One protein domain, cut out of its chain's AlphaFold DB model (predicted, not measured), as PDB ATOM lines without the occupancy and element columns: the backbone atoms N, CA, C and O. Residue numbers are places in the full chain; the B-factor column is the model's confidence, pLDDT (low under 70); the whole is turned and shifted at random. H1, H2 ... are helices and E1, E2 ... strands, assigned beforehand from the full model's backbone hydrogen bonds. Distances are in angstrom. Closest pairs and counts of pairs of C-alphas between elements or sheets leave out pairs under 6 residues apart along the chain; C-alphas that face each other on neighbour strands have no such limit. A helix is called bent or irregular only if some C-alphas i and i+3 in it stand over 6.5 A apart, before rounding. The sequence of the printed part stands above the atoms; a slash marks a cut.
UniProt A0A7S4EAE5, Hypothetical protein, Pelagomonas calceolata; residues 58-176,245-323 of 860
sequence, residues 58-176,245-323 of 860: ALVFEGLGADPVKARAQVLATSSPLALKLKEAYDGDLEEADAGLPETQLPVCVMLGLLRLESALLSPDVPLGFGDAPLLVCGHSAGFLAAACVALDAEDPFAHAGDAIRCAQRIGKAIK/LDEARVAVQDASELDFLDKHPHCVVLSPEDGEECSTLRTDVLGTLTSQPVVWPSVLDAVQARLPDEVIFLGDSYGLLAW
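Overview. This is residues 58 to 176 and 245 to 323 of the 860 residues of the protein "Hypothetical protein" of Pelagomonas calceolata (UniProt A0A7S4EAE5). A small sheet of three parallel strands has helices over both faces, H4 and H5 over one and H10 over the other, and H6 packs on H4 and H5. Round this core, H1, H2 and H3 pack on H4, H7 and H8 on H6, and H9 on H5. The printed part has 198 residues with ten named helices and three named strands, in the order E1 H1 H2 H3 H4 E2 H5 H6 H7 H8 H9 H10 E3; the sheet's order is E2 E1 E3 and the class is mostly helix. The whole is compact and rounded, with a radius of gyration of the C-alphas of 15.4 A and spans of 41 by 36 by 35 A.

Along the chain. Find C-alpha 58 at (56.433, 44.839, 49.182), where E1, residues 58 to 62, begins. H1 is residues 68 to 77, H2 81 to 88 and H3 95 to 99. From C-alpha 102 at (45.853, 47.181, 23.411) H4 runs 28.8 A to residue 121. E2 is residues 136 to 140, H5 143 to 151 and H6 161 to 174, 20.5 A long. Then come H7, 245 to 250, H8, 256 to 262, H9, 281 to 290, and H10, 296 to 305. H8 is irregular, with C-alphas 257 and 260 7.3 A apart. E3, residues 310 to 314, ends at C-alpha 314 (48.204, 41.660, 43.283).

Arrangement. Look across the sheet for N 60 and O 312, 2.8 A, between E1 and E3, and N 59 and O 136, 2.8 A, between E2 and E1. E1, H1 to H4 and E2 form a strand-helix-strand unit, two parallel neighbour strands with helices between. H4 and H5 are on the same face, at heights of 8.0 A and 7.1 A over the sheet; H10 is on the opposite face at 9.9 A and touches no helix. H4 and H6, each touching five helices, are the hubs; they touch at Glu 103 and Gly 172, C-alphas 3.8 A apart, at a shallow tilt of 20 degrees, opposite ways. H5 and H6 form a helical hairpin. In H1, H2, H5, H6, H7, H9 and H10 every O i to N i+4 pair is within hydrogen-bond range; H4 has 15 of 16, H3 0 of 1 and H8 0 of 3, with 2 of 2 and 3 of 4 O i to N i+3 pairs in H3 and H8.

Size, cuts and confidence. Residues 177 to 244 are not printed; C-alphas 176 and 245 are 8.7 A apart across the cut. Residues 122 to 135 and 263 to 280 are long links. Mean pLDDT of the printed part is 77.3; 46 residues are under 70, among them 120 to 135 and 315 to 323.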
ATOM      1  N   ALA A  58      56.294  44.764  50.631       74.94
ATOM      2  CA  ALA A  58      56.433  44.839  49.182       74.94
ATOM      3  C   ALA A  58      55.093  44.541  48.491       74.94
ATOM      4  O   ALA A  58      54.477  43.515  48.776       74.94
ATOM      5  N   LEU A  59      54.654  45.414  47.583       77.88
ATOM      6  CA  LEU A  59      53.499  45.209  46.707       77.88
ATOM      7  C   LEU A  59      53.989  44.838  45.303       77.88
ATOM      8  O   LEU A  59      54.842  45.525  44.740       77.88
ATOM      9  N   VAL A  60      53.449  43.757  44.744       79.56
ATOM     10  CA  VAL A  60      53.871  43.179  43.465       79.56
ATOM     11  C   VAL A  60      52.650  43.043  42.557       79.56
ATOM     12  O   VAL A  60      51.854  42.117  42.708       79.56
ATOM     13  N   PHE A  61      52.478  43.983  41.632       77.50
ATOM     14  CA  PHE A  61      51.333  44.033  40.714       77.50
ATOM     15  C   PHE A  61      51.565  43.185  39.460       77.50
ATOM     16  O   PHE A  61      52.671  43.156  38.923       77.50
ATOM     17  N   GLU A  62      50.528  42.541  38.925       70.50
ATOM     18  CA  GLU A  62      50.645  41.740  37.698       70.50
ATOM     19  C   GLU A  62      49.775  42.286  36.565       70.50
ATOM     20  O   GLU A  62      48.611  42.617  36.764       70.50
ATOM     21  N   GLY A  63      50.348  42.379  35.361       62.97
ATOM     22  CA  GLY A  63      49.669  42.900  34.176       62.97
ATOM     23  C   GLY A  63      49.187  41.818  33.214       62.97
ATOM     24  O   GLY A  63      48.040  41.382  33.249       62.97
ATOM     25  N   LEU A  64      50.071  41.406  32.301       54.25
ATOM     26  CA  LEU A  64      49.696  40.692  31.069       54.25
ATOM     27  C   LEU A  64      49.663  39.155  31.187       54.25
ATOM     28  O   LEU A  64      49.743  38.449  30.183       54.25
ATOM     29  N   GLY A  65      49.562  38.625  32.409       52.72
ATOM     30  CA  GLY A  65      49.366  37.191  32.656       52.72
ATOM     31  C   GLY A  65      47.897  36.748  32.646       52.72
ATOM     32  O   GLY A  65      47.624  35.561  32.468       52.72
ATOM     33  N   ALA A  66      46.962  37.683  32.841       51.94
ATOM     34  CA  ALA A  66      45.542  37.385  32.982       51.94
ATOM     35  C   ALA A  66      44.852  37.110  31.634       51.94
ATOM     36  O   ALA A  66      45.104  37.770  30.626       51.94
ATOM     37  N   ASP A  67      43.924  36.155  31.649       61.28
ATOM     38  CA  ASP A  67      42.936  35.954  30.589       61.28
ATOM     39  C   ASP A  67      42.010  37.190  30.534       61.28
ATOM     40  O   ASP A  67      41.350  37.474  31.543       61.28
ATOM     41  N   PRO A  68      41.948  37.943  29.414       63.28
ATOM     42  CA  PRO A  68      41.183  39.188  29.341       63.28
ATOM     43  C   PRO A  68      39.687  38.975  29.610       63.28
ATOM     44  O   PRO A  68      39.063  39.829  30.241       63.28
ATOM     45  N   VAL A  69      39.139  37.810  29.246       67.00
ATOM     46  CA  VAL A  69      37.731  37.458  29.485       67.00
ATOM     47  C   VAL A  69      37.454  37.371  30.988       67.00
ATOM     48  O   VAL A  69      36.448  37.892  31.479       67.00
ATOM     49  N   LYS A  70      38.377  36.752  31.740       68.31
ATOM     50  CA  LYS A  70      38.298  36.606  33.204       68.31
ATOM     51  C   LYS A  70      38.582  37.927  33.917       68.31
ATOM     52  O   LYS A  70      37.857  38.266  34.849       68.31
ATOM     53  N   ALA A  71      39.572  38.693  33.456       67.81
ATOM     54  CA  ALA A  71      39.894  40.010  34.002       67.81
ATOM     55  C   ALA A  71      38.705  40.978  33.864       67.81
ATOM     56  O   ALA A  71      38.266  41.556  34.859       67.81
ATOM     57  N   ARG A  72      38.104  41.067  32.667       73.44
ATOM     58  CA  ARG A  72      36.871  41.833  32.427       73.44
ATOM     59  C   ARG A  72      35.735  41.358  33.330       73.44
ATOM     60  O   ARG A  72      35.091  42.183  33.968       73.44
ATOM     61  N   ALA A  73      35.489  40.047  33.420       73.94
ATOM     62  CA  ALA A  73      34.412  39.504  34.251       73.94
ATOM     63  C   ALA A  73      34.564  39.879  35.738       73.94
ATOM     64  O   ALA A  73      33.579  40.247  36.377       73.94
ATOM     65  N   GLN A  74      35.789  39.855  36.276       71.94
ATOM     66  CA  GLN A  74      36.075  40.295  37.646       71.94
ATOM     67  C   GLN A  74      35.852  41.806  37.822       71.94
ATOM     68  O   GLN A  74      35.137  42.207  38.737       71.94
ATOM     69  N   VAL A  75      36.381  42.639  36.915       74.62
ATOM     70  CA  VAL A  75      36.196  44.103  36.943       74.62
ATOM     71  C   VAL A  75      34.712  44.481  36.845       74.62
ATOM     72  O   VAL A  75      34.248  45.357  37.575       74.62
ATOM     73  N   LEU A  76      33.934  43.810  35.989       77.81
ATOM     74  CA  LEU A  76      32.489  44.027  35.869       77.81
ATOM     75  C   LEU A  76      31.739  43.616  37.143       77.81
ATOM     76  O   LEU A  76      30.913  44.396  37.616       77.81
ATOM     77  N   ALA A  77      32.063  42.456  37.726       77.31
ATOM     78  CA  ALA A  77      31.429  41.946  38.943       77.31
ATOM     79  C   ALA A  77      31.711  42.793  40.201       77.31
ATOM     80  O   ALA A  77      30.892  42.804  41.120       77.31
ATOM     81  N   THR A  78      32.840  43.508  40.267       77.19
ATOM     82  CA  THR A  78      33.152  44.386  41.406       77.19
ATOM     83  C   THR A  78      32.321  45.676  41.380       77.19
ATOM     84  O   THR A  78      32.295  46.413  40.390       77.19
ATOM     85  N   SER A  79      31.662  45.967  42.504       77.00
ATOM     86  CA  SER A  79      30.721  47.080  42.705       77.00
ATOM     87  C   SER A  79      31.168  48.082  43.782       77.00
ATOM     88  O   SER A  79      30.343  48.775  44.379       77.00
ATOM     89  N   SER A  80      32.473  48.154  44.057       81.44
ATOM     90  CA  SER A  80      33.056  49.094  45.019       81.44
ATOM     91  C   SER A  80      33.052  50.548  44.509       81.44
ATOM     92  O   SER A  80      32.950  50.777  43.300       81.44
ATOM     93  N   PRO A  81      33.210  51.554  45.394       81.56
ATOM     94  CA  PRO A  81      33.353  52.950  44.979       81.56
ATOM     95  C   PRO A  81      34.546  53.173  44.040       81.56
ATOM     96  O   PRO A  81      34.433  53.943  43.088       81.56
ATOM     97  N   LEU A  82      35.660  52.457  44.247       83.06
ATOM     98  CA  LEU A  82      36.793  52.492  43.325       83.06
ATOM     99  C   LEU A  82      36.442  51.866  41.971       83.06
ATOM    100  O   LEU A  82      36.808  52.427  40.943       83.06
ATOM    101  N   ALA A  83      35.703  50.751  41.937       83.56
ATOM    102  CA  ALA A  83      35.264  50.150  40.678       83.56
ATOM    103  C   ALA A  83      34.363  51.093  39.872       83.56
ATOM    104  O   ALA A  83      34.462  51.108  38.649       83.56
ATOM    105  N   LEU A  84      33.529  51.901  40.535       83.38
ATOM    106  CA  LEU A  84      32.754  52.957  39.881       83.38
ATOM    107  C   LEU A  84      33.670  54.080  39.363       83.38
ATOM    108  O   LEU A  84      33.666  54.321  38.161       83.38
ATOM    109  N   LYS A  85      34.549  54.654  40.202       86.12
ATOM    110  CA  LYS A  85      35.545  55.680  39.801       86.12
ATOM    111  C   LYS A  85      36.417  55.229  38.614       86.12
ATOM    112  O   LYS A  85      36.740  56.029  37.743       86.12
ATOM    113  N   LEU A  86      36.805  53.952  38.573       86.81
ATOM    114  CA  LEU A  86      37.589  53.354  37.488       86.81
ATOM    115  C   LEU A  86      36.766  53.161  36.206       86.81
ATOM    116  O   LEU A  86      37.287  53.407  35.123       86.81
ATOM    117  N   LYS A  87      35.500  52.732  36.314       84.75
ATOM    118  CA  LYS A  87      34.581  52.586  35.168       84.75
ATOM    119  C   LYS A  87      34.200  53.951  34.578       84.75
ATOM    120  O   LYS A  87      34.148  54.081  33.366       84.75
ATOM    121  N   GLU A  88      34.016  54.968  35.417       85.56
ATOM    122  CA  GLU A  88      33.781  56.364  35.009       85.56
ATOM    123  C   GLU A  88      35.014  57.024  34.368       85.56
ATOM    124  O   GLU A  88      34.868  57.952  33.580       85.56
ATOM    125  N   ALA A  89      36.228  56.559  34.685       84.31
ATOM    126  CA  ALA A  89      37.475  57.056  34.098       84.31
ATOM    127  C   ALA A  89      37.901  56.325  32.807       84.31
ATOM    128  O   ALA A  89      38.963  56.640  32.264       84.31
ATOM    129  N   TYR A  90      37.121  55.344  32.341       86.38
ATOM    130  CA  TYR A  90      37.409  54.544  31.151       86.38
ATOM    131  C   TYR A  90      36.435  54.885  30.014       86.38
ATOM    132  O   TYR A  90      35.330  54.353  29.937       86.38
ATOM    133  N   ASP A  91      36.875  55.751  29.097       74.56
ATOM    134  CA  ASP A  91      36.105  56.202  27.928       74.56
ATOM    135  C   ASP A  91      36.099  55.146  26.798       74.56
ATOM    136  O   ASP A  91      36.556  55.402  25.678       74.56
ATOM    137  N   GLY A  92      35.687  53.910  27.087       73.31
ATOM    138  CA  GLY A  92      35.699  52.803  26.126       73.31
ATOM    139  C   GLY A  92      34.717  51.688  26.472       73.31
ATOM    140  O   GLY A  92      34.172  51.642  27.574       73.31
ATOM    141  N   ASP A  93      34.504  50.761  25.538       75.12
ATOM    142  CA  ASP A  93      33.742  49.549  25.833       75.12
ATOM    143  C   ASP A  93      34.638  48.538  26.573       75.12
ATOM    144  O   ASP A  93      35.806  48.327  26.225       75.12
ATOM    145  N   LEU A  94      34.112  47.940  27.643       74.00
ATOM    146  CA  LEU A  94      34.785  46.864  28.367       74.00
ATOM    147  C   LEU A  94      34.581  45.517  27.665       74.00
ATOM    148  O   LEU A  94      35.410  44.626  27.837       74.00
ATOM    149  N   GLU A  95      33.525  45.341  26.865       70.38
ATOM    150  CA  GLU A  95      33.280  44.099  26.129       70.38
ATOM    151  C   GLU A  95      34.331  43.864  25.033       70.38
ATOM    152  O   GLU A  95      34.785  42.730  24.859       70.38
ATOM    153  N   GLU A  96      34.837  44.936  24.413       70.62
ATOM    154  CA  GLU A  96      35.938  44.916  23.436       70.62
ATOM    155  C   GLU A  96      37.305  44.489  24.023       70.62
ATOM    156  O   GLU A  96      38.263  44.278  23.274       70.62
ATOM    157  N   ALA A  97      37.427  44.276  25.340       65.56
ATOM    158  CA  ALA A  97      38.615  43.657  25.940       65.56
ATOM    159  C   ALA A  97      38.848  42.210  25.448       65.56
ATOM    160  O   ALA A  97      39.996  41.797  25.268       65.56
ATOM    161  N   ASP A  98      37.782  41.458  25.136       61.69
ATOM    162  CA  ASP A  98      37.877  40.091  24.589       61.69
ATOM    163  C   ASP A  98      38.515  40.062  23.186       61.69
ATOM    164  O   ASP A  98      39.094  39.052  22.763       61.69
ATOM    165  N   ALA A  99      38.456  41.181  22.453       67.44
ATOM    166  CA  ALA A  99      39.125  41.322  21.166       67.44
ATOM    167  C   ALA A  99      40.658  41.363  21.300       67.44
ATOM    168  O   ALA A  99      41.351  41.206  20.296       67.44
ATOM    169  N   GLY A 100      41.204  41.516  22.514       69.50
ATOM    170  CA  GLY A 100      42.644  41.571  22.767       69.50
ATOM    171  C   GLY A 100      43.320  42.782  22.120       69.50
ATOM    172  O   GLY A 100      44.446  42.666  21.631       69.50
ATOM    173  N   LEU A 101      42.600  43.906  22.049       78.50
ATOM    174  CA  LEU A 101      43.113  45.183  21.566       78.50
ATOM    175  C   LEU A 101      43.896  45.886  22.689       78.50
ATOM    176  O   LEU A 101      43.472  45.849  23.844       78.50
ATOM    177  N   PRO A 102      45.023  46.551  22.385       79.44
ATOM    178  CA  PRO A 102      45.853  47.181  23.411       79.44
ATOM    179  C   PRO A 102      45.137  48.329  24.138       79.44
ATOM    180  O   PRO A 102      45.346  48.504  25.335       79.44
ATOM    181  N   GLU A 103      44.257  49.075  23.459       83.25
ATOM    182  CA  GLU A 103      43.489  50.179  24.055       83.25
ATOM    183  C   GLU A 103      42.413  49.754  25.060       83.25
ATOM    184  O   GLU A 103      42.015  50.570  25.886       83.25
ATOM    185  N   THR A 104      41.984  48.489  25.035       82.50
ATOM    186  CA  THR A 104      40.983  47.938  25.961       82.50
ATOM    187  C   THR A 104      41.626  47.003  26.991       82.50
ATOM    188  O   THR A 104      41.333  47.083  28.186       82.50
ATOM    189  N   GLN A 105      42.582  46.166  26.573       80.56
ATOM    190  CA  GLN A 105      43.242  45.194  27.446       80.56
ATOM    191  C   GLN A 105      44.232  45.841  28.435       80.56
ATOM    192  O   GLN A 105      44.308  45.384  29.577       80.56
ATOM    193  N   LEU A 106      44.957  46.911  28.062       84.81
ATOM    194  CA  LEU A 106      45.869  47.594  28.999       84.81
ATOM    195  C   LEU A 106      45.114  48.257  30.173       84.81
ATOM    196  O   LEU A 106      45.475  47.966  31.317       84.81
ATOM    197  N   PRO A 107      44.048  49.063  29.957       88.31
ATOM    198  CA  PRO A 107      43.209  49.569  31.044       88.31
ATOM    199  C   PRO A 107      42.653  48.479  31.961       88.31
ATOM    200  O   PRO A 107      42.798  48.592  33.176       88.31
ATOM    201  N   VAL A 108      42.088  47.394  31.414       84.94
ATOM    202  CA  VAL A 108      41.495  46.309  32.221       84.94
ATOM    203  C   VAL A 108      42.520  45.650  33.155       84.94
ATOM    204  O   VAL A 108      42.198  45.380  34.314       84.94
ATOM    205  N   CYS A 109      43.767  45.456  32.711       81.06
ATOM    206  CA  CYS A 109      44.850  44.973  33.574       81.06
ATOM    207  C   CYS A 109      45.167  45.943  34.731       81.06
ATOM    208  O   CYS A 109      45.341  45.501  35.868       81.06
ATOM    209  N   VAL A 110      45.200  47.257  34.474       87.88
ATOM    210  CA  VAL A 110      45.451  48.276  35.514       87.88
ATOM    211  C   VAL A 110      44.274  48.368  36.496       87.88
ATOM    212  O   VAL A 110      44.495  48.366  37.709       87.88
ATOM    213  N   MET A 111      43.030  48.367  36.000       87.00
ATOM    214  CA  MET A 111      41.815  48.334  36.831       87.00
ATOM    215  C   MET A 111      41.828  47.130  37.779       87.00
ATOM    216  O   MET A 111      41.563  47.282  38.970       87.00
ATOM    217  N   LEU A 112      42.166  45.941  37.267       81.19
ATOM    218  CA  LEU A 112      42.220  44.718  38.064       81.19
ATOM    219  C   LEU A 112      43.259  44.816  39.192       81.19
ATOM    220  O   LEU A 112      42.936  44.504  40.336       81.19
ATOM    221  N   GLY A 113      44.476  45.291  38.901       79.00
ATOM    222  CA  GLY A 113      45.524  45.470  39.912       79.00
ATOM    223  C   GLY A 113      45.101  46.407  41.052       79.00
ATOM    224  O   GLY A 113      45.280  46.078  42.227       79.00
ATOM    225  N   LEU A 114      44.470  47.538  40.719       84.81
ATOM    226  CA  LEU A 114      43.982  48.512  41.704       84.81
ATOM    227  C   LEU A 114      42.806  47.967  42.539       84.81
ATOM    228  O   LEU A 114      42.797  48.131  43.758       84.81
ATOM    229  N   LEU A 115      41.863  47.238  41.934       81.62
ATOM    230  CA  LEU A 115      40.761  46.589  42.665       81.62
ATOM    231  C   LEU A 115      41.239  45.448  43.580       81.62
ATOM    232  O   LEU A 115      40.682  45.238  44.661       81.62
ATOM    233  N   ARG A 116      42.305  44.729  43.202       79.00
ATOM    234  CA  ARG A 116      42.942  43.748  44.095       79.00
ATOM    235  C   ARG A 116      43.643  44.429  45.278       79.00
ATOM    236  O   ARG A 116      43.580  43.879  46.377       79.00
ATOM    237  N   LEU A 117      44.223  45.626  45.107       78.44
ATOM    238  CA  LEU A 117      44.733  46.420  46.235       78.44
ATOM    239  C   LEU A 117      43.602  46.880  47.173       78.44
ATOM    240  O   LEU A 117      43.754  46.767  48.385       78.44
ATOM    241  N   GLU A 118      42.467  47.349  46.644       77.94
ATOM    242  CA  GLU A 118      41.306  47.751  47.461       77.94
ATOM    243  C   GLU A 118      40.803  46.582  48.324       77.94
ATOM    244  O   GLU A 118      40.642  46.723  49.536       77.94
ATOM    245  N   SER A 119      40.655  45.392  47.730       71.81
ATOM    246  CA  SER A 119      40.303  44.169  48.465       71.81
ATOM    247  C   SER A 119      41.342  43.804  49.540       71.81
ATOM    248  O   SER A 119      40.984  43.479  50.674       71.81
ATOM    249  N   ALA A 120      42.638  43.928  49.228       66.75
ATOM    250  CA  ALA A 120      43.714  43.686  50.191       66.75
ATOM    251  C   ALA A 120      43.709  44.693  51.359       66.75
ATOM    252  O   ALA A 120      43.995  44.300  52.489       66.75
ATOM    253  N   LEU A 121      43.350  45.958  51.115       66.69
ATOM    254  CA  LEU A 121      43.253  47.018  52.129       66.69
ATOM    255  C   LEU A 121      42.039  46.876  53.049       66.69
ATOM    256  O   LEU A 121      42.116  47.210  54.230       66.69
ATOM    257  N   LEU A 122      40.925  46.361  52.527       63.88
ATOM    258  CA  LEU A 122      39.717  46.086  53.309       63.88
ATOM    259  C   LEU A 122      39.847  44.824  54.189       63.88
ATOM    260  O   LEU A 122      38.980  44.562  55.026       63.88
ATOM    261  N   SER A 123      40.927  44.047  54.040       55.22
ATOM    262  CA  SER A 123      41.179  42.840  54.832       55.22
ATOM    263  C   SER A 123      41.654  43.169  56.261       55.22
ATOM    264  O   SER A 123      42.712  43.777  56.439       55.22
ATOM    265  N   PRO A 124      40.962  42.700  57.322       43.84
ATOM    266  CA  PRO A 124      41.319  43.012  58.712       43.84
ATOM    267  C   PRO A 124      42.652  42.393  59.174       43.84
ATOM    268  O   PRO A 124      43.194  42.792  60.210       43.84
ATOM    269  N   ASP A 125      43.190  41.429  58.420       43.94
ATOM    270  CA  ASP A 125      44.496  40.811  58.673       43.94
ATOM    271  C   ASP A 125      45.673  41.622  58.084       43.94
ATOM    272  O   ASP A 125      46.829  41.354  58.428       43.94
ATOM    273  N   VAL A 126      45.402  42.640  57.252       48.88
ATOM    274  CA  VAL A 126      46.402  43.411  56.490       48.88
ATOM    275  C   VAL A 126      46.444  44.875  56.965       48.88
ATOM    276  O   VAL A 126      45.791  45.740  56.391       48.88
ATOM    277  N   PRO A 127      47.211  45.206  58.023       46.19
ATOM    278  CA  PRO A 127      47.312  46.568  58.548       46.19
ATOM    279  C   PRO A 127      48.243  47.446  57.687       46.19
ATOM    280  O   PRO A 127      49.293  47.895  58.152       46.19
ATOM    281  N   LEU A 128      47.855  47.685  56.432       51.84
ATOM    282  CA  LEU A 128      48.483  48.652  55.531       51.84
ATOM    283  C   LEU A 128      48.111  50.082  55.955       51.84
ATOM    284  O   LEU A 128      47.225  50.722  55.396       51.84
ATOM    285  N   GLY A 129      48.809  50.583  56.972       47.81
ATOM    286  CA  GLY A 129      48.868  52.016  57.240       47.81
ATOM    287  C   GLY A 129      49.767  52.694  56.209       47.81
ATOM    288  O   GLY A 129      50.985  52.726  56.398       47.81
ATOM    289  N   PHE A 130      49.170  53.218  55.138       50.53
ATOM    290  CA  PHE A 130      49.816  54.229  54.299       50.53
ATOM    291  C   PHE A 130      50.188  55.456  55.158       50.53
ATOM    292  O   PHE A 130      49.568  55.706  56.195       50.53
ATOM    293  N   GLY A 131      51.254  56.162  54.772       44.50
ATOM    294  CA  GLY A 131      51.742  57.336  55.503       44.50
ATOM    295  C   GLY A 131      52.716  57.079  56.664       44.50
ATOM    296  O   GLY A 131      52.739  57.888  57.586       44.50
ATOM    297  N   ASP A 132      53.513  55.991  56.662       44.72
ATOM    298  CA  ASP A 132      54.724  55.899  57.524       44.72
ATOM    299  C   ASP A 132      55.594  54.620  57.374       44.72
ATOM    300  O   ASP A 132      56.688  54.535  57.940       44.72
ATOM    301  N   ALA A 133      55.107  53.564  56.712       48.81
ATOM    302  CA  ALA A 133      55.905  52.359  56.455       48.81
ATOM    303  C   ALA A 133      56.766  52.543  55.187       48.81
ATOM    304  O   ALA A 133      56.249  53.068  54.201       48.81
ATOM    305  N   PRO A 134      58.036  52.083  55.150       54.06
ATOM    306  CA  PRO A 134      58.818  52.085  53.919       54.06
ATOM    307  C   PRO A 134      58.270  50.992  52.998       54.06
ATOM    308  O   PRO A 134      58.607  49.808  53.117       54.06
ATOM    309  N   LEU A 135      57.352  51.409  52.133       69.50
ATOM    310  CA  LEU A 135      56.728  50.583  51.117       69.50
ATOM    311  C   LEU A 135      57.725  50.335  49.978       69.50
ATOM    312  O   LEU A 135      58.520  51.207  49.616       69.50
ATOM    313  N   LEU A 136      57.675  49.132  49.423       82.75
ATOM    314  CA  LEU A 136      58.366  48.755  48.199       82.75
ATOM    315  C   LEU A 136      57.308  48.371  47.169       82.75
ATOM    316  O   LEU A 136      56.397  47.615  47.500       82.75
ATOM    317  N   VAL A 137      57.405  48.866  45.940       87.62
ATOM    318  CA  VAL A 137      56.401  48.593  44.909       87.62
ATOM    319  C   VAL A 137      57.081  48.219  43.594       87.62
ATOM    320  O   VAL A 137      58.052  48.842  43.171       87.62
ATOM    321  N   CYS A 138      56.583  47.180  42.933       88.75
ATOM    322  CA  CYS A 138      56.973  46.826  41.574       88.75
ATOM    323  C   CYS A 138      55.791  46.196  40.829       88.75
ATOM    324  O   CYS A 138      54.763  45.861  41.428       88.75
ATOM    325  N   GLY A 139      55.916  46.031  39.513       86.12
ATOM    326  CA  GLY A 139      54.863  45.400  38.731       86.12
ATOM    327  C   GLY A 139      55.341  44.786  37.425       86.12
ATOM    328  O   GLY A 139      56.308  45.236  36.820       86.12
ATOM    329  N   HIS A 140      54.655  43.730  36.996       80.69
ATOM    330  CA  HIS A 140      54.935  43.018  35.752       80.69
ATOM    331  C   HIS A 140      54.149  43.648  34.600       80.69
ATOM    332  O   HIS A 140      52.915  43.587  34.578       80.69
ATOM    333  N   SER A 141      54.858  44.230  33.627       85.19
ATOM    334  CA  SER A 141      54.270  44.808  32.410       85.19
ATOM    335  C   SER A 141      53.155  45.822  32.736       85.19
ATOM    336  O   SER A 141      53.419  46.779  33.456       85.19
ATOM    337  N   ALA A 142      51.905  45.621  32.298       84.75
ATOM    338  CA  ALA A 142      50.773  46.503  32.637       84.75
ATOM    339  C   ALA A 142      50.561  46.727  34.154       84.75
ATOM    340  O   ALA A 142      50.107  47.797  34.559       84.75
ATOM    341  N   GLY A 143      50.957  45.775  35.010       86.50
ATOM    342  CA  GLY A 143      50.921  45.939  36.466       86.50
ATOM    343  C   GLY A 143      51.874  47.028  36.972       86.50
ATOM    344  O   GLY A 143      51.648  47.596  38.036       86.50
ATOM    345  N   PHE A 144      52.907  47.381  36.204       91.25
ATOM    346  CA  PHE A 144      53.856  48.431  36.569       91.25
ATOM    347  C   PHE A 144      53.232  49.840  36.578       91.25
ATOM    348  O   PHE A 144      53.625  50.683  37.378       91.25
ATOM    349  N   LEU A 145      52.196  50.085  35.772       92.06
ATOM    350  CA  LEU A 145      51.440  51.343  35.811       92.06
ATOM    351  C   LEU A 145      50.529  51.426  37.054       92.06
ATOM    352  O   LEU A 145      50.401  52.496  37.647       92.06
ATOM    353  N   ALA A 146      49.972  50.301  37.519       89.06
ATOM    354  CA  ALA A 146      49.285  50.245  38.815       89.06
ATOM    355  C   ALA A 146      50.267  50.439  39.991       89.06
ATOM    356  O   ALA A 146      49.977  51.191  40.918       89.06
ATOM    357  N   ALA A 147      51.460  49.837  39.907       89.44
ATOM    358  CA  ALA A 147      52.556  50.046  40.850       89.44
ATOM    359  C   ALA A 147      52.983  51.524  40.942       89.44
ATOM    360  O   ALA A 147      53.067  52.070  42.040       89.44
ATOM    361  N   ALA A 148      53.202  52.182  39.800       90.94
ATOM    362  CA  ALA A 148      53.542  53.601  39.748       90.94
ATOM    363  C   ALA A 148      52.415  54.480  40.317       90.94
ATOM    364  O   ALA A 148      52.685  55.343  41.142       90.94
ATOM    365  N   CYS A 149      51.151  54.220  39.959       89.31
ATOM    366  CA  CYS A 149      49.989  54.945  40.488       89.31
ATOM    367  C   CYS A 149      49.953  54.970  42.029       89.31
ATOM    368  O   CYS A 149      49.790  56.031  42.627       89.31
ATOM    369  N   VAL A 150      50.189  53.815  42.661       85.50
ATOM    370  CA  VAL A 150      50.171  53.630  44.124       85.50
ATOM    371  C   VAL A 150      51.402  54.232  44.819       85.50
ATOM    372  O   VAL A 150      51.378  54.466  46.023       85.50
ATOM    373  N   ALA A 151      52.474  54.518  44.077       87.56
ATOM    374  CA  ALA A 151      53.682  55.147  44.608       87.56
ATOM    375  C   ALA A 151      53.611  56.684  44.682       87.56
ATOM    376  O   ALA A 151      54.472  57.303  45.310       87.56
ATOM    377  N   LEU A 152      52.627  57.306  44.024       86.75
ATOM    378  CA  LEU A 152      52.572  58.755  43.782       86.75
ATOM    379  C   LEU A 152      51.775  59.569  44.806       86.75
ATOM    380  O   LEU A 152      51.762  60.798  44.720       86.75
ATOM    381  N   ASP A 153      51.133  58.910  45.766       81.00
ATOM    382  CA  ASP A 153      50.410  59.552  46.859       81.00
ATOM    383  C   ASP A 153      50.596  58.729  48.146       81.00
ATOM    384  O   ASP A 153      50.553  57.498  48.125       81.00
ATOM    385  N   ALA A 154      50.880  59.406  49.259       68.38
ATOM    386  CA  ALA A 154      51.156  58.773  50.549       68.38
ATOM    387  C   ALA A 154      49.920  58.654  51.460       68.38
ATOM    388  O   ALA A 154      50.003  57.965  52.480       68.38
ATOM    389  N   GLU A 155      48.811  59.318  51.117       71.06
ATOM    390  CA  GLU A 155      47.571  59.366  51.901       71.06
ATOM    391  C   GLU A 155      46.422  58.604  51.212       71.06
ATOM    392  O   GLU A 155      45.723  57.846  51.887       71.06
ATOM    393  N   ASP A 156      46.263  58.726  49.885       79.56
ATOM    394  CA  ASP A 156      45.303  57.946  49.082       79.56
ATOM    395  C   ASP A 156      45.994  57.208  47.910       79.56
ATOM    396  O   ASP A 156      46.204  57.805  46.849       79.56
ATOM    397  N   PRO A 157      46.265  55.888  48.013       77.50
ATOM    398  CA  PRO A 157      46.877  55.108  46.930       77.50
ATOM    399  C   PRO A 157      46.003  55.008  45.665       77.50
ATOM    400  O   PRO A 157      46.447  54.469  44.650       77.50
ATOM    401  N   PHE A 158      44.760  55.500  45.706       86.12
ATOM    402  CA  PHE A 158      43.833  55.544  44.581       86.12
ATOM    403  C   PHE A 158      43.583  56.958  44.047       86.12
ATOM    404  O   PHE A 158      42.733  57.116  43.158       86.12
ATOM    405  N   ALA A 159      44.321  57.974  44.512       85.94
ATOM    406  CA  ALA A 159      44.192  59.357  44.051       85.94
ATOM    407  C   ALA A 159      44.265  59.424  42.515       85.94
ATOM    408  O   ALA A 159      43.286  59.794  41.856       85.94
ATOM    409  N   HIS A 160      45.368  58.909  41.960       89.88
ATOM    410  CA  HIS A 160      45.690  58.873  40.529       89.88
ATOM    411  C   HIS A 160      45.102  57.689  39.747       89.88
ATOM    412  O   HIS A 160      45.448  57.489  38.583       89.88
ATOM    413  N   ALA A 161      44.193  56.911  40.343       89.38
ATOM    414  CA  ALA A 161      43.632  55.716  39.709       89.38
ATOM    415  C   ALA A 161      43.026  56.006  38.321       89.38
ATOM    416  O   ALA A 161      43.264  55.262  37.375       89.38
ATOM    417  N   GLY A 162      42.296  57.120  38.172       89.69
ATOM    418  CA  GLY A 162      41.702  57.522  36.890       89.69
ATOM    419  C   GLY A 162      42.712  58.048  35.861       89.69
ATOM    420  O   GLY A 162      42.496  57.888  34.662       89.69
ATOM    421  N   ASP A 163      43.828  58.630  36.306       91.75
ATOM    422  CA  ASP A 163      44.902  59.087  35.414       91.75
ATOM    423  C   ASP A 163      45.666  57.890  34.842       91.75
ATOM    424  O   ASP A 163      45.929  57.836  33.643       91.75
ATOM    425  N   ALA A 164      45.911  56.867  35.667       91.56
ATOM    426  CA  ALA A 164      46.499  55.607  35.228       91.56
ATOM    427  C   ALA A 164      45.637  54.879  34.177       91.56
ATOM    428  O   ALA A 164      46.185  54.317  33.230       91.56
ATOM    429  N   ILE A 165      44.302  54.933  34.280       92.62
ATOM    430  CA  ILE A 165      43.398  54.377  33.256       92.62
ATOM    431  C   ILE A 165      43.475  55.160  31.942       92.62
ATOM    432  O   ILE A 165      43.660  54.548  30.886       92.62
ATOM    433  N   ARG A 166      43.415  56.499  31.988       91.25
ATOM    434  CA  ARG A 166      43.575  57.345  30.791       91.25
ATOM    435  C   ARG A 166      44.938  57.149  30.125       91.25
ATOM    436  O   ARG A 166      45.000  56.986  28.911       91.25
ATOM    437  N   CYS A 167      46.011  57.070  30.910       92.19
ATOM    438  CA  CYS A 167      47.363  56.767  30.442       92.19
ATOM    439  C   CYS A 167      47.438  55.399  29.743       92.19
ATOM    440  O   CYS A 167      47.902  55.311  28.604       92.19
ATOM    441  N   ALA A 168      46.896  54.341  30.360       90.88
ATOM    442  CA  ALA A 168      46.835  53.009  29.757       90.88
ATOM    443  C   ALA A 168      46.059  53.003  28.427       90.88
ATOM    444  O   ALA A 168      46.504  52.391  27.454       90.88
ATOM    445  N   GLN A 169      44.931  53.720  28.360       89.56
ATOM    446  CA  GLN A 169      44.114  53.826  27.150       89.56
ATOM    447  C   GLN A 169      44.818  54.658  26.060       89.56
ATOM    448  O   GLN A 169      44.777  54.293  24.886       89.56
ATOM    449  N   ARG A 170      45.513  55.742  26.434       90.19
ATOM    450  CA  ARG A 170      46.294  56.606  25.531       90.19
ATOM    451  C   ARG A 170      47.476  55.861  24.911       90.19
ATOM    452  O   ARG A 170      47.654  55.922  23.695       90.19
ATOM    453  N   ILE A 171      48.240  55.126  25.721       88.94
ATOM    454  CA  ILE A 171      49.331  54.259  25.254       88.94
ATOM    455  C   ILE A 171      48.763  53.155  24.352       88.94
ATOM    456  O   ILE A 171      49.247  52.961  23.239       88.94
ATOM    457  N   GLY A 172      47.683  52.490  24.774       87.69
ATOM    458  CA  GLY A 172      47.037  51.446  23.981       87.69
ATOM    459  C   GLY A 172      46.532  51.927  22.614       87.69
ATOM    460  O   GLY A 172      46.739  51.231  21.625       87.69
ATOM    461  N   LYS A 173      45.977  53.145  22.524       87.44
ATOM    462  CA  LYS A 173      45.557  53.787  21.258       87.44
ATOM    463  C   LYS A 173      46.721  54.099  20.312       87.44
ATOM    464  O   LYS A 173      46.534  54.111  19.097       87.44
ATOM    465  N   ALA A 174      47.922  54.341  20.840       87.31
ATOM    466  CA  ALA A 174      49.125  54.547  20.029       87.31
ATOM    467  C   ALA A 174      49.774  53.233  19.564       87.31
ATOM    468  O   ALA A 174      50.433  53.209  18.523       87.31
ATOM    469  N   ILE A 175      49.554  52.127  20.283       84.94
ATOM    470  CA  ILE A 175      49.939  50.772  19.866       84.94
ATOM    471  C   ILE A 175      48.998  50.326  18.733       84.94
ATOM    472  O   ILE A 175      48.060  49.551  18.909       84.94
ATOM    473  N   LYS A 176      49.261  50.831  17.524       66.19
ATOM    474  CA  LYS A 176      48.503  50.506  16.313       66.19
ATOM    475  C   LYS A 176      48.787  49.067  15.872       66.19
ATOM    476  O   LYS A 176      49.657  48.816  15.040       66.19
ATOM    477  N   LEU A 245      57.372  48.894  18.917       85.62
ATOM    478  CA  LEU A 245      56.515  49.896  19.556       85.62
ATOM    479  C   LEU A 245      57.239  51.218  19.865       85.62
ATOM    480  O   LEU A 245      56.680  52.061  20.562       85.62
ATOM    481  N   ASP A 246      58.448  51.452  19.339       85.81
ATOM    482  CA  ASP A 246      59.149  52.728  19.559       85.81
ATOM    483  C   ASP A 246      58.465  53.924  18.876       85.81
ATOM    484  O   ASP A 246      58.461  55.019  19.434       85.81
ATOM    485  N   GLU A 247      57.803  53.725  17.732       84.50
ATOM    486  CA  GLU A 247      56.964  54.772  17.123       84.50
ATOM    487  C   GLU A 247      55.761  55.120  18.019       84.50
ATOM    488  O   GLU A 247      55.448  56.294  18.215       84.50
ATOM    489  N   ALA A 248      55.130  54.107  18.629       85.38
ATOM    490  CA  ALA A 248      54.035  54.295  19.581       85.38
ATOM    491  C   ALA A 248      54.506  55.014  20.857       85.38
ATOM    492  O   ALA A 248      53.807  55.898  21.346       85.38
ATOM    493  N   ARG A 249      55.713  54.687  21.349       88.50
ATOM    494  CA  ARG A 249      56.372  55.367  22.475       88.50
ATOM    495  C   ARG A 249      56.546  56.860  22.207       88.50
ATOM    496  O   ARG A 249      56.075  57.678  22.993       88.50
ATOM    497  N   VAL A 250      57.177  57.212  21.087       87.88
ATOM    498  CA  VAL A 250      57.422  58.616  20.716       87.88
ATOM    499  C   VAL A 250      56.104  59.375  20.500       87.88
ATOM    500  O   VAL A 250      55.995  60.529  20.896       87.88
ATOM    501  N   ALA A 251      55.064  58.725  19.966       86.56
ATOM    502  CA  ALA A 251      53.751  59.342  19.739       86.56
ATOM    503  C   ALA A 251      52.942  59.681  21.016       86.56
ATOM    504  O   ALA A 251      51.903  60.349  20.923       86.56
ATOM    505  N   VAL A 252      53.375  59.227  22.203       90.00
ATOM    506  CA  VAL A 252      52.704  59.513  23.491       90.00
ATOM    507  C   VAL A 252      53.628  60.035  24.590       90.00
ATOM    508  O   VAL A 252      53.128  60.390  25.653       90.00
ATOM    509  N   GLN A 253      54.940  60.138  24.350       89.06
ATOM    510  CA  GLN A 253      55.908  60.626  25.343       89.06
ATOM    511  C   GLN A 253      55.515  62.000  25.931       89.06
ATOM    512  O   GLN A 253      55.636  62.212  27.136       89.06
ATOM    513  N   ASP A 254      54.957  62.881  25.090       88.06
ATOM    514  CA  ASP A 254      54.562  64.264  25.391       88.06
ATOM    515  C   ASP A 254      53.044  64.415  25.659       88.06
ATOM    516  O   ASP A 254      52.517  65.526  25.652       88.06
ATOM    517  N   ALA A 255      52.303  63.312  25.839       88.69
ATOM    518  CA  ALA A 255      50.858  63.353  26.078       88.69
ATOM    519  C   ALA A 255      50.541  63.693  27.548       88.69
ATOM    520  O   ALA A 255      51.179  63.158  28.458       88.69
ATOM    521  N   SER A 256      49.555  64.563  27.792       89.38
ATOM    522  CA  SER A 256      49.273  65.090  29.137       89.38
ATOM    523  C   SER A 256      48.673  64.054  30.093       89.38
ATOM    524  O   SER A 256      48.746  64.199  31.311       89.38
ATOM    525  N   GLU A 257      48.149  62.947  29.564       89.31
ATOM    526  CA  GLU A 257      47.731  61.784  30.347       89.31
ATOM    527  C   GLU A 257      48.901  61.106  31.093       89.31
ATOM    528  O   GLU A 257      48.653  60.290  31.979       89.31
ATOM    529  N   LEU A 258      50.163  61.434  30.774       90.12
ATOM    530  CA  LEU A 258      51.355  60.953  31.485       90.12
ATOM    531  C   LEU A 258      51.866  61.932  32.561       90.12
ATOM    532  O   LEU A 258      52.685  61.519  33.378       90.12
ATOM    533  N   ASP A 259      51.390  63.183  32.619       91.19
ATOM    534  CA  ASP A 259      51.978  64.251  33.458       91.19
ATOM    535  C   ASP A 259      51.946  63.949  34.969       91.19
ATOM    536  O   ASP A 259      52.762  64.456  35.739       91.19
ATOM    537  N   PHE A 260      51.039  63.078  35.422       91.38
ATOM    538  CA  PHE A 260      51.016  62.633  36.819       91.38
ATOM    539  C   PHE A 260      52.245  61.783  37.198       91.38
ATOM    540  O   PHE A 260      52.619  61.764  38.368       91.38
ATOM    541  N   LEU A 261      52.906  61.137  36.225       92.19
ATOM    542  CA  LEU A 261      54.111  60.315  36.409       92.19
ATOM    543  C   LEU A 261      55.407  61.139  36.552       92.19
ATOM    544  O   LEU A 261      56.454  60.557  36.834       92.19
ATOM    545  N   ASP A 262      55.362  62.465  36.385       89.62
ATOM    546  CA  ASP A 262      56.505  63.354  36.664       89.62
ATOM    547  C   ASP A 262      56.601  63.756  38.146       89.62
ATOM    548  O   ASP A 262      57.568  64.387  38.580       89.62
ATOM    549  N   LYS A 263      55.610  63.369  38.957       86.19
ATOM    550  CA  LYS A 263      55.683  63.459  40.417       86.19
ATOM    551  C   LYS A 263      56.761  62.514  40.964       86.19
ATOM    552  O   LYS A 263      56.899  61.375  40.522       86.19
ATOM    553  N   HIS A 264      57.479  62.954  41.996       84.00
ATOM    554  CA  HIS A 264      58.373  62.068  42.744       84.00
ATOM    555  C   HIS A 264      57.566  61.031  43.549       84.00
ATOM    556  O   HIS A 264      56.617  61.424  44.231       84.00
ATOM    557  N   PRO A 265      57.939  59.738  43.525       85.56
ATOM    558  CA  PRO A 265      57.277  58.732  44.343       85.56
ATOM    559  C   PRO A 265      57.580  58.906  45.835       85.56
ATOM    560  O   PRO A 265      58.690  59.258  46.235       85.56
ATOM    561  N   HIS A 266      56.595  58.581  46.668       82.00
ATOM    562  CA  HIS A 266      56.711  58.549  48.128       82.00
ATOM    563  C   HIS A 266      57.296  57.230  48.665       82.00
ATOM    564  O   HIS A 266      57.584  57.117  49.858       82.00
ATOM    565  N   CYS A 267      57.474  56.227  47.803       82.56
ATOM    566  CA  CYS A 267      58.025  54.922  48.145       82.56
ATOM    567  C   CYS A 267      59.031  54.435  47.096       82.56
ATOM    568  O   CYS A 267      59.109  54.976  45.996       82.56
ATOM    569  N   VAL A 268      59.769  53.369  47.410       87.12
ATOM    570  CA  VAL A 268      60.674  52.749  46.434       87.12
ATOM    571  C   VAL A 268      59.849  52.091  45.331       87.12
ATOM    572  O   VAL A 268      59.014  51.231  45.623       87.12
ATOM    573  N   VAL A 269      60.143  52.435  44.079       90.50
ATOM    574  CA  VAL A 269      59.622  51.748  42.892       90.50
ATOM    575  C   VAL A 269      60.779  51.056  42.174       90.50
ATOM    576  O   VAL A 269      61.831  51.670  41.994       90.50
ATOM    577  N   LEU A 270      60.609  49.782  41.803       90.56
ATOM    578  CA  LEU A 270      61.634  49.019  41.076       90.56
ATOM    579  C   LEU A 270      61.312  48.898  39.586       90.56
ATOM    580  O   LEU A 270      60.218  48.461  39.219       90.56
ATOM    581  N   SER A 271      62.305  49.217  38.762       89.94
ATOM    582  CA  SER A 271      62.294  49.099  37.306       89.94
ATOM    583  C   SER A 271      62.098  47.639  36.868       89.94
ATOM    584  O   SER A 271      62.834  46.759  37.323       89.94
ATOM    585  N   PRO A 272      61.143  47.344  35.965       86.44
ATOM    586  CA  PRO A 272      60.963  46.003  35.414       86.44
ATOM    587  C   PRO A 272      62.084  45.529  34.476       86.44
ATOM    588  O   PRO A 272      62.127  44.334  34.176       86.44
ATOM    589  N   GLU A 273      62.962  46.421  34.000       86.50
ATOM    590  CA  GLU A 273      64.049  46.085  33.065       86.50
ATOM    591  C   GLU A 273      65.246  45.423  33.767       86.50
ATOM    592  O   GLU A 273      65.788  44.434  33.273       86.50
ATOM    593  N   ASP A 274      65.631  45.927  34.938       84.50
ATOM    594  CA  ASP A 274      66.859  45.550  35.649       84.50
ATOM    595  C   ASP A 274      66.660  45.274  37.151       84.50
ATOM    596  O   ASP A 274      67.495  44.599  37.754       84.50
ATOM    597  N   GLY A 275      65.546  45.707  37.749       83.19
ATOM    598  CA  GLY A 275      65.288  45.622  39.189       83.19
ATOM    599  C   GLY A 275      65.890  46.767  40.012       83.19
ATOM    600  O   GLY A 275      65.782  46.733  41.241       83.19
ATOM    601  N   GLU A 276      66.498  47.772  39.376       89.12
ATOM    602  CA  GLU A 276      67.028  48.959  40.056       89.12
ATOM    603  C   GLU A 276      65.911  49.946  40.440       89.12
ATOM    604  O   GLU A 276      64.740  49.767  40.099       89.12
ATOM    605  N   GLU A 277      66.245  50.980  41.214       88.94
ATOM    606  CA  GLU A 277      65.278  52.011  41.614       88.94
ATOM    607  C   GLU A 277      64.955  52.951  40.443       88.94
ATOM    608  O   GLU A 277      65.864  53.453  39.782       88.94
ATOM    609  N   CYS A 278      63.665  53.183  40.180       88.06
ATOM    610  CA  CYS A 278      63.215  53.954  39.020       88.06
ATOM    611  C   CYS A 278      63.801  55.369  38.990       88.06
ATOM    612  O   CYS A 278      63.726  56.115  39.969       88.06
ATOM    613  N   SER A 279      64.338  55.752  37.833       75.50
ATOM    614  CA  SER A 279      64.989  57.047  37.633       75.50
ATOM    615  C   SER A 279      63.971  58.155  37.370       75.50
ATOM    616  O   SER A 279      64.096  59.262  37.895       75.50
ATOM    617  N   THR A 280      62.949  57.845  36.569       86.62
ATOM    618  CA  THR A 280      61.847  58.737  36.195       86.62
ATOM    619  C   THR A 280      60.640  57.876  35.834       86.62
ATOM    620  O   THR A 280      60.642  57.207  34.802       86.62
ATOM    621  N   LEU A 281      59.588  57.896  36.662       90.12
ATOM    622  CA  LEU A 281      58.425  57.019  36.466       90.12
ATOM    623  C   LEU A 281      57.791  57.192  35.081       90.12
ATOM    624  O   LEU A 281      57.434  56.192  34.468       90.12
ATOM    625  N   ARG A 282      57.714  58.421  34.549       91.69
ATOM    626  CA  ARG A 282      57.233  58.681  33.181       91.69
ATOM    627  C   ARG A 282      57.999  57.872  32.129       91.69
ATOM    628  O   ARG A 282      57.368  57.208  31.310       91.69
ATOM    629  N   THR A 283      59.332  57.879  32.174       89.81
ATOM    630  CA  THR A 283      60.192  57.149  31.227       89.81
ATOM    631  C   THR A 283      60.096  55.643  31.430       89.81
ATOM    632  O   THR A 283      59.864  54.910  30.468       89.81
ATOM    633  N   ASP A 284      60.239  55.192  32.679       90.69
ATOM    634  CA  ASP A 284      60.349  53.775  33.028       90.69
ATOM    635  C   ASP A 284      59.004  53.047  32.811       90.69
ATOM    636  O   ASP A 284      58.970  51.903  32.355       90.69
ATOM    637  N   VAL A 285      57.867  53.712  33.071       91.69
ATOM    638  CA  VAL A 285      56.521  53.177  32.788       91.69
ATOM    639  C   VAL A 285      56.252  53.145  31.290       91.69
ATOM    640  O   VAL A 285      55.824  52.114  30.769       91.69
ATOM    641  N   LEU A 286      56.510  54.249  30.585       90.50
ATOM    642  CA  LEU A 286      56.270  54.335  29.147       90.50
ATOM    643  C   LEU A 286      57.100  53.296  28.385       90.50
ATOM    644  O   LEU A 286      56.554  52.549  27.575       90.50
ATOM    645  N   GLY A 287      58.400  53.209  28.678       89.12
ATOM    646  CA  GLY A 287      59.280  52.222  28.070       89.12
ATOM    647  C   GLY A 287      58.880  50.790  28.433       89.12
ATOM    648  O   GLY A 287      58.793  49.965  27.524       89.12
ATOM    649  N   THR A 288      58.527  50.499  29.693       89.62
ATOM    650  CA  THR A 288      58.001  49.179  30.099       89.62
ATOM    651  C   THR A 288      56.773  48.783  29.281       89.62
ATOM    652  O   THR A 288      56.669  47.633  28.861       89.62
ATOM    653  N   LEU A 289      55.831  49.698  29.042       87.75
ATOM    654  CA  LEU A 289      54.591  49.386  28.323       87.75
ATOM    655  C   LEU A 289      54.779  49.239  26.802       87.75
ATOM    656  O   LEU A 289      53.931  48.618  26.154       87.75
ATOM    657  N   THR A 290      55.878  49.748  26.231       87.19
ATOM    658  CA  THR A 290      56.169  49.659  24.790       87.19
ATOM    659  C   THR A 290      57.341  48.733  24.455       87.19
ATOM    660  O   THR A 290      57.145  47.694  23.824       87.19
ATOM    661  N   SER A 291      58.569  49.106  24.821       84.00
ATOM    662  CA  SER A 291      59.786  48.664  24.126       84.00
ATOM    663  C   SER A 291      60.970  48.268  25.011       84.00
ATOM    664  O   SER A 291      61.875  47.605  24.503       84.00
ATOM    665  N   GLN A 292      60.956  48.570  26.313       87.38
ATOM    666  CA  GLN A 292      61.907  47.985  27.266       87.38
ATOM    667  C   GLN A 292      61.561  46.505  27.518       87.38
ATOM    668  O   GLN A 292      60.377  46.173  27.670       87.38
ATOM    669  N   PRO A 293      62.561  45.607  27.576       85.62
ATOM    670  CA  PRO A 293      62.356  44.220  27.966       85.62
ATOM    671  C   PRO A 293      62.087  44.120  29.471       85.62
ATOM    672  O   PRO A 293      62.700  44.829  30.260       85.62
ATOM    673  N   VAL A 294      61.228  43.192  29.894       85.25
ATOM    674  CA  VAL A 294      61.005  42.916  31.325       85.25
ATOM    675  C   VAL A 294      61.870  41.739  31.775       85.25
ATOM    676  O   VAL A 294      61.772  40.644  31.213       85.25
ATOM    677  N   VAL A 295      62.685  41.924  32.816       83.50
ATOM    678  CA  VAL A 295      63.546  40.884  33.408       83.50
ATOM    679  C   VAL A 295      63.094  40.586  34.835       83.50
ATOM    680  O   VAL A 295      63.740  40.919  35.828       83.50
ATOM    681  N   TRP A 296      61.958  39.894  34.931       82.00
ATOM    682  CA  TRP A 296      61.268  39.615  36.192       82.00
ATOM    683  C   TRP A 296      62.133  38.965  37.294       82.00
ATOM    684  O   TRP A 296      61.961  39.336  38.456       82.00
ATOM    685  N   PRO A 297      63.106  38.071  36.996       75.75
ATOM    686  CA  PRO A 297      64.020  37.560  38.014       75.75
ATOM    687  C   PRO A 297      64.800  38.643  38.758       75.75
ATOM    688  O   PRO A 297      64.866  38.579  39.980       75.75
ATOM    689  N   SER A 298      65.329  39.649  38.054       75.88
ATOM    690  CA  SER A 298      66.123  40.716  38.670       75.88
ATOM    691  C   SER A 298      65.270  41.567  39.613       75.88
ATOM    692  O   SER A 298      65.701  41.883  40.718       75.88
ATOM    693  N   VAL A 299      64.018  41.843  39.228       80.25
ATOM    694  CA  VAL A 299      63.031  42.530  40.077       80.25
ATOM    695  C   VAL A 299      62.775  41.745  41.367       80.25
ATOM    696  O   VAL A 299      62.800  42.316  42.455       80.25
ATOM    697  N   LEU A 300      62.555  40.429  41.275       73.81
ATOM    698  CA  LEU A 300      62.297  39.587  42.449       73.81
ATOM    699  C   LEU A 300      63.539  39.431  43.344       73.81
ATOM    700  O   LEU A 300      63.409  39.462  44.570       73.81
ATOM    701  N   ASP A 301      64.734  39.329  42.759       70.44
ATOM    702  CA  ASP A 301      65.998  39.307  43.501       70.44
ATOM    703  C   ASP A 301      66.252  40.654  44.212       70.44
ATOM    704  O   ASP A 301      66.663  40.664  45.376       70.44
ATOM    705  N   ALA A 302      65.916  41.790  43.586       74.06
ATOM    706  CA  ALA A 302      65.980  43.122  44.195       74.06
ATOM    707  C   ALA A 302      64.943  43.315  45.323       74.06
ATOM    708  O   ALA A 302      65.282  43.836  46.392       74.06
ATOM    709  N   VAL A 303      63.709  42.819  45.151       73.81
ATOM    710  CA  VAL A 303      62.709  42.741  46.236       73.81
ATOM    711  C   VAL A 303      63.253  41.922  47.405       73.81
ATOM    712  O   VAL A 303      63.174  42.357  48.556       73.81
ATOM    713  N   GLN A 304      63.862  40.764  47.136       69.00
ATOM    714  CA  GLN A 304      64.455  39.921  48.173       69.00
ATOM    715  C   GLN A 304      65.650  40.600  48.865       69.00
ATOM    716  O   GLN A 304      65.783  40.494  50.088       69.00
ATOM    717  N   ALA A 305      66.489  41.332  48.125       68.12
ATOM    718  CA  ALA A 305      67.645  42.059  48.653       68.12
ATOM    719  C   ALA A 305      67.252  43.194  49.615       68.12
ATOM    720  O   ALA A 305      67.924  43.401  50.628       68.12
ATOM    721  N   ARG A 306      66.125  43.878  49.365       70.75
ATOM    722  CA  ARG A 306      65.562  44.899  50.275       70.75
ATOM    723  C   ARG A 306      64.883  44.299  51.523       70.75
ATOM    724  O   ARG A 306      64.510  45.033  52.440       70.75
ATOM    725  N   LEU A 307      64.804  42.965  51.612       66.69
ATOM    726  CA  LEU A 307      64.385  42.185  52.785       66.69
ATOM    727  C   LEU A 307      63.056  42.650  53.421       66.69
ATOM    728  O   LEU A 307      63.055  42.916  54.625       66.69
ATOM    729  N   PRO A 308      61.931  42.753  52.687       67.44
ATOM    730  CA  PRO A 308      60.631  43.079  53.274       67.44
ATOM    731  C   PRO A 308      60.206  42.051  54.337       67.44
ATOM    732  O   PRO A 308      60.648  40.898  54.333       67.44
ATOM    733  N   ASP A 309      59.338  42.482  55.254       63.44
ATOM    734  CA  ASP A 309      58.712  41.642  56.285       63.44
ATOM    735  C   ASP A 309      57.444  40.935  55.766       63.44
ATOM    736  O   ASP A 309      56.915  40.043  56.428       63.44
ATOM    737  N   GLU A 310      56.934  41.360  54.605       68.19
ATOM    738  CA  GLU A 310      55.717  40.861  53.963       68.19
ATOM    739  C   GLU A 310      55.739  41.181  52.456       68.19
ATOM    740  O   GLU A 310      56.208  42.250  52.066       68.19
ATOM    741  N   VAL A 311      55.246  40.272  51.607       70.75
ATOM    742  CA  VAL A 311      55.161  40.466  50.145       70.75
ATOM    743  C   VAL A 311      53.744  40.130  49.691       70.75
ATOM    744  O   VAL A 311      53.264  39.028  49.958       70.75
ATOM    745  N   ILE A 312      53.088  41.075  49.019       70.69
ATOM    746  CA  ILE A 312      51.696  40.988  48.571       70.69
ATOM    747  C   ILE A 312      51.679  40.957  47.044       70.69
ATOM    748  O   ILE A 312      52.045  41.938  46.402       70.69
ATOM    749  N   PHE A 313      51.243  39.838  46.470       73.44
ATOM    750  CA  PHE A 313      51.014  39.711  45.030       73.44
ATOM    751  C   PHE A 313      49.584  40.146  44.695       73.44
ATOM    752  O   PHE A 313      48.631  39.727  45.352       73.44
ATOM    753  N   LEU A 314      49.447  41.007  43.689       70.94
ATOM    754  CA  LEU A 314      48.204  41.660  43.283       70.94
ATOM    755  C   LEU A 314      47.923  41.306  41.813       70.94
ATOM    756  O   LEU A 314      48.168  42.096  40.900       70.94
ATOM    757  N   GLY A 315      47.459  40.068  41.611       60.12
ATOM    758  CA  GLY A 315      47.224  39.432  40.312       60.12
ATOM    759  C   GLY A 315      46.702  37.991  40.442       60.12
ATOM    760  O   GLY A 315      46.583  37.473  41.551       60.12
ATOM    761  N   ASP A 316      46.379  37.350  39.312       51.53
ATOM    762  CA  ASP A 316      45.919  35.950  39.238       51.53
ATOM    763  C   ASP A 316      47.065  35.011  38.788       51.53
ATOM    764  O   ASP A 316      47.094  34.521  37.654       51.53
ATOM    765  N   SER A 317      48.024  34.723  39.680       46.22
ATOM    766  CA  SER A 317      49.216  33.913  39.365       46.22
ATOM    767  C   SER A 317      49.318  32.540  40.039       46.22
ATOM    768  O   SER A 317      50.217  32.262  40.833       46.22
ATOM    769  N   TYR A 318      48.546  31.577  39.526       34.25
ATOM    770  CA  TYR A 318      49.097  30.214  39.398       34.25
ATOM    771  C   TYR A 318      50.159  30.128  38.279       34.25
ATOM    772  O   TYR A 318      51.037  29.269  38.320       34.25
ATOM    773  N   GLY A 319      50.128  31.045  37.299       39.41
ATOM    774  CA  GLY A 319      51.043  31.061  36.150       39.41
ATOM    775  C   GLY A 319      52.479  31.500  36.467       39.41
ATOM    776  O   GLY A 319      53.414  30.730  36.256       39.41
ATOM    777  N   LEU A 320      52.669  32.726  36.976       38.72
ATOM    778  CA  LEU A 320      54.003  33.318  37.184       38.72
ATOM    779  C   LEU A 320      54.844  32.554  38.222       38.72
ATOM    780  O   LEU A 320      56.021  32.278  37.979       38.72
ATOM    781  N   LEU A 321      54.240  32.126  39.335       39.00
ATOM    782  CA  LEU A 321      54.933  31.348  40.370       39.00
ATOM    783  C   LEU A 321      55.370  29.956  39.872       39.00
ATOM    784  O   LEU A 321      56.435  29.475  40.257       39.00
ATOM    785  N   ALA A 322      54.631  29.346  38.938       36.22
ATOM    786  CA  ALA A 322      55.011  28.078  38.309       36.22
ATOM    787  C   ALA A 322      56.214  28.188  37.344       36.22
ATOM    788  O   ALA A 322      56.707  27.168  36.852       36.22
ATOM    789  N   TRP A 323      56.703  29.399  37.050       38.78
ATOM    790  CA  TRP A 323      57.838  29.610  36.148       38.78
ATOM    791  C   TRP A 323      59.193  29.702  36.867       38.78
ATOM    792  O   TRP A 323      60.211  29.459  36.218       38.78
TER     793      TRP A 323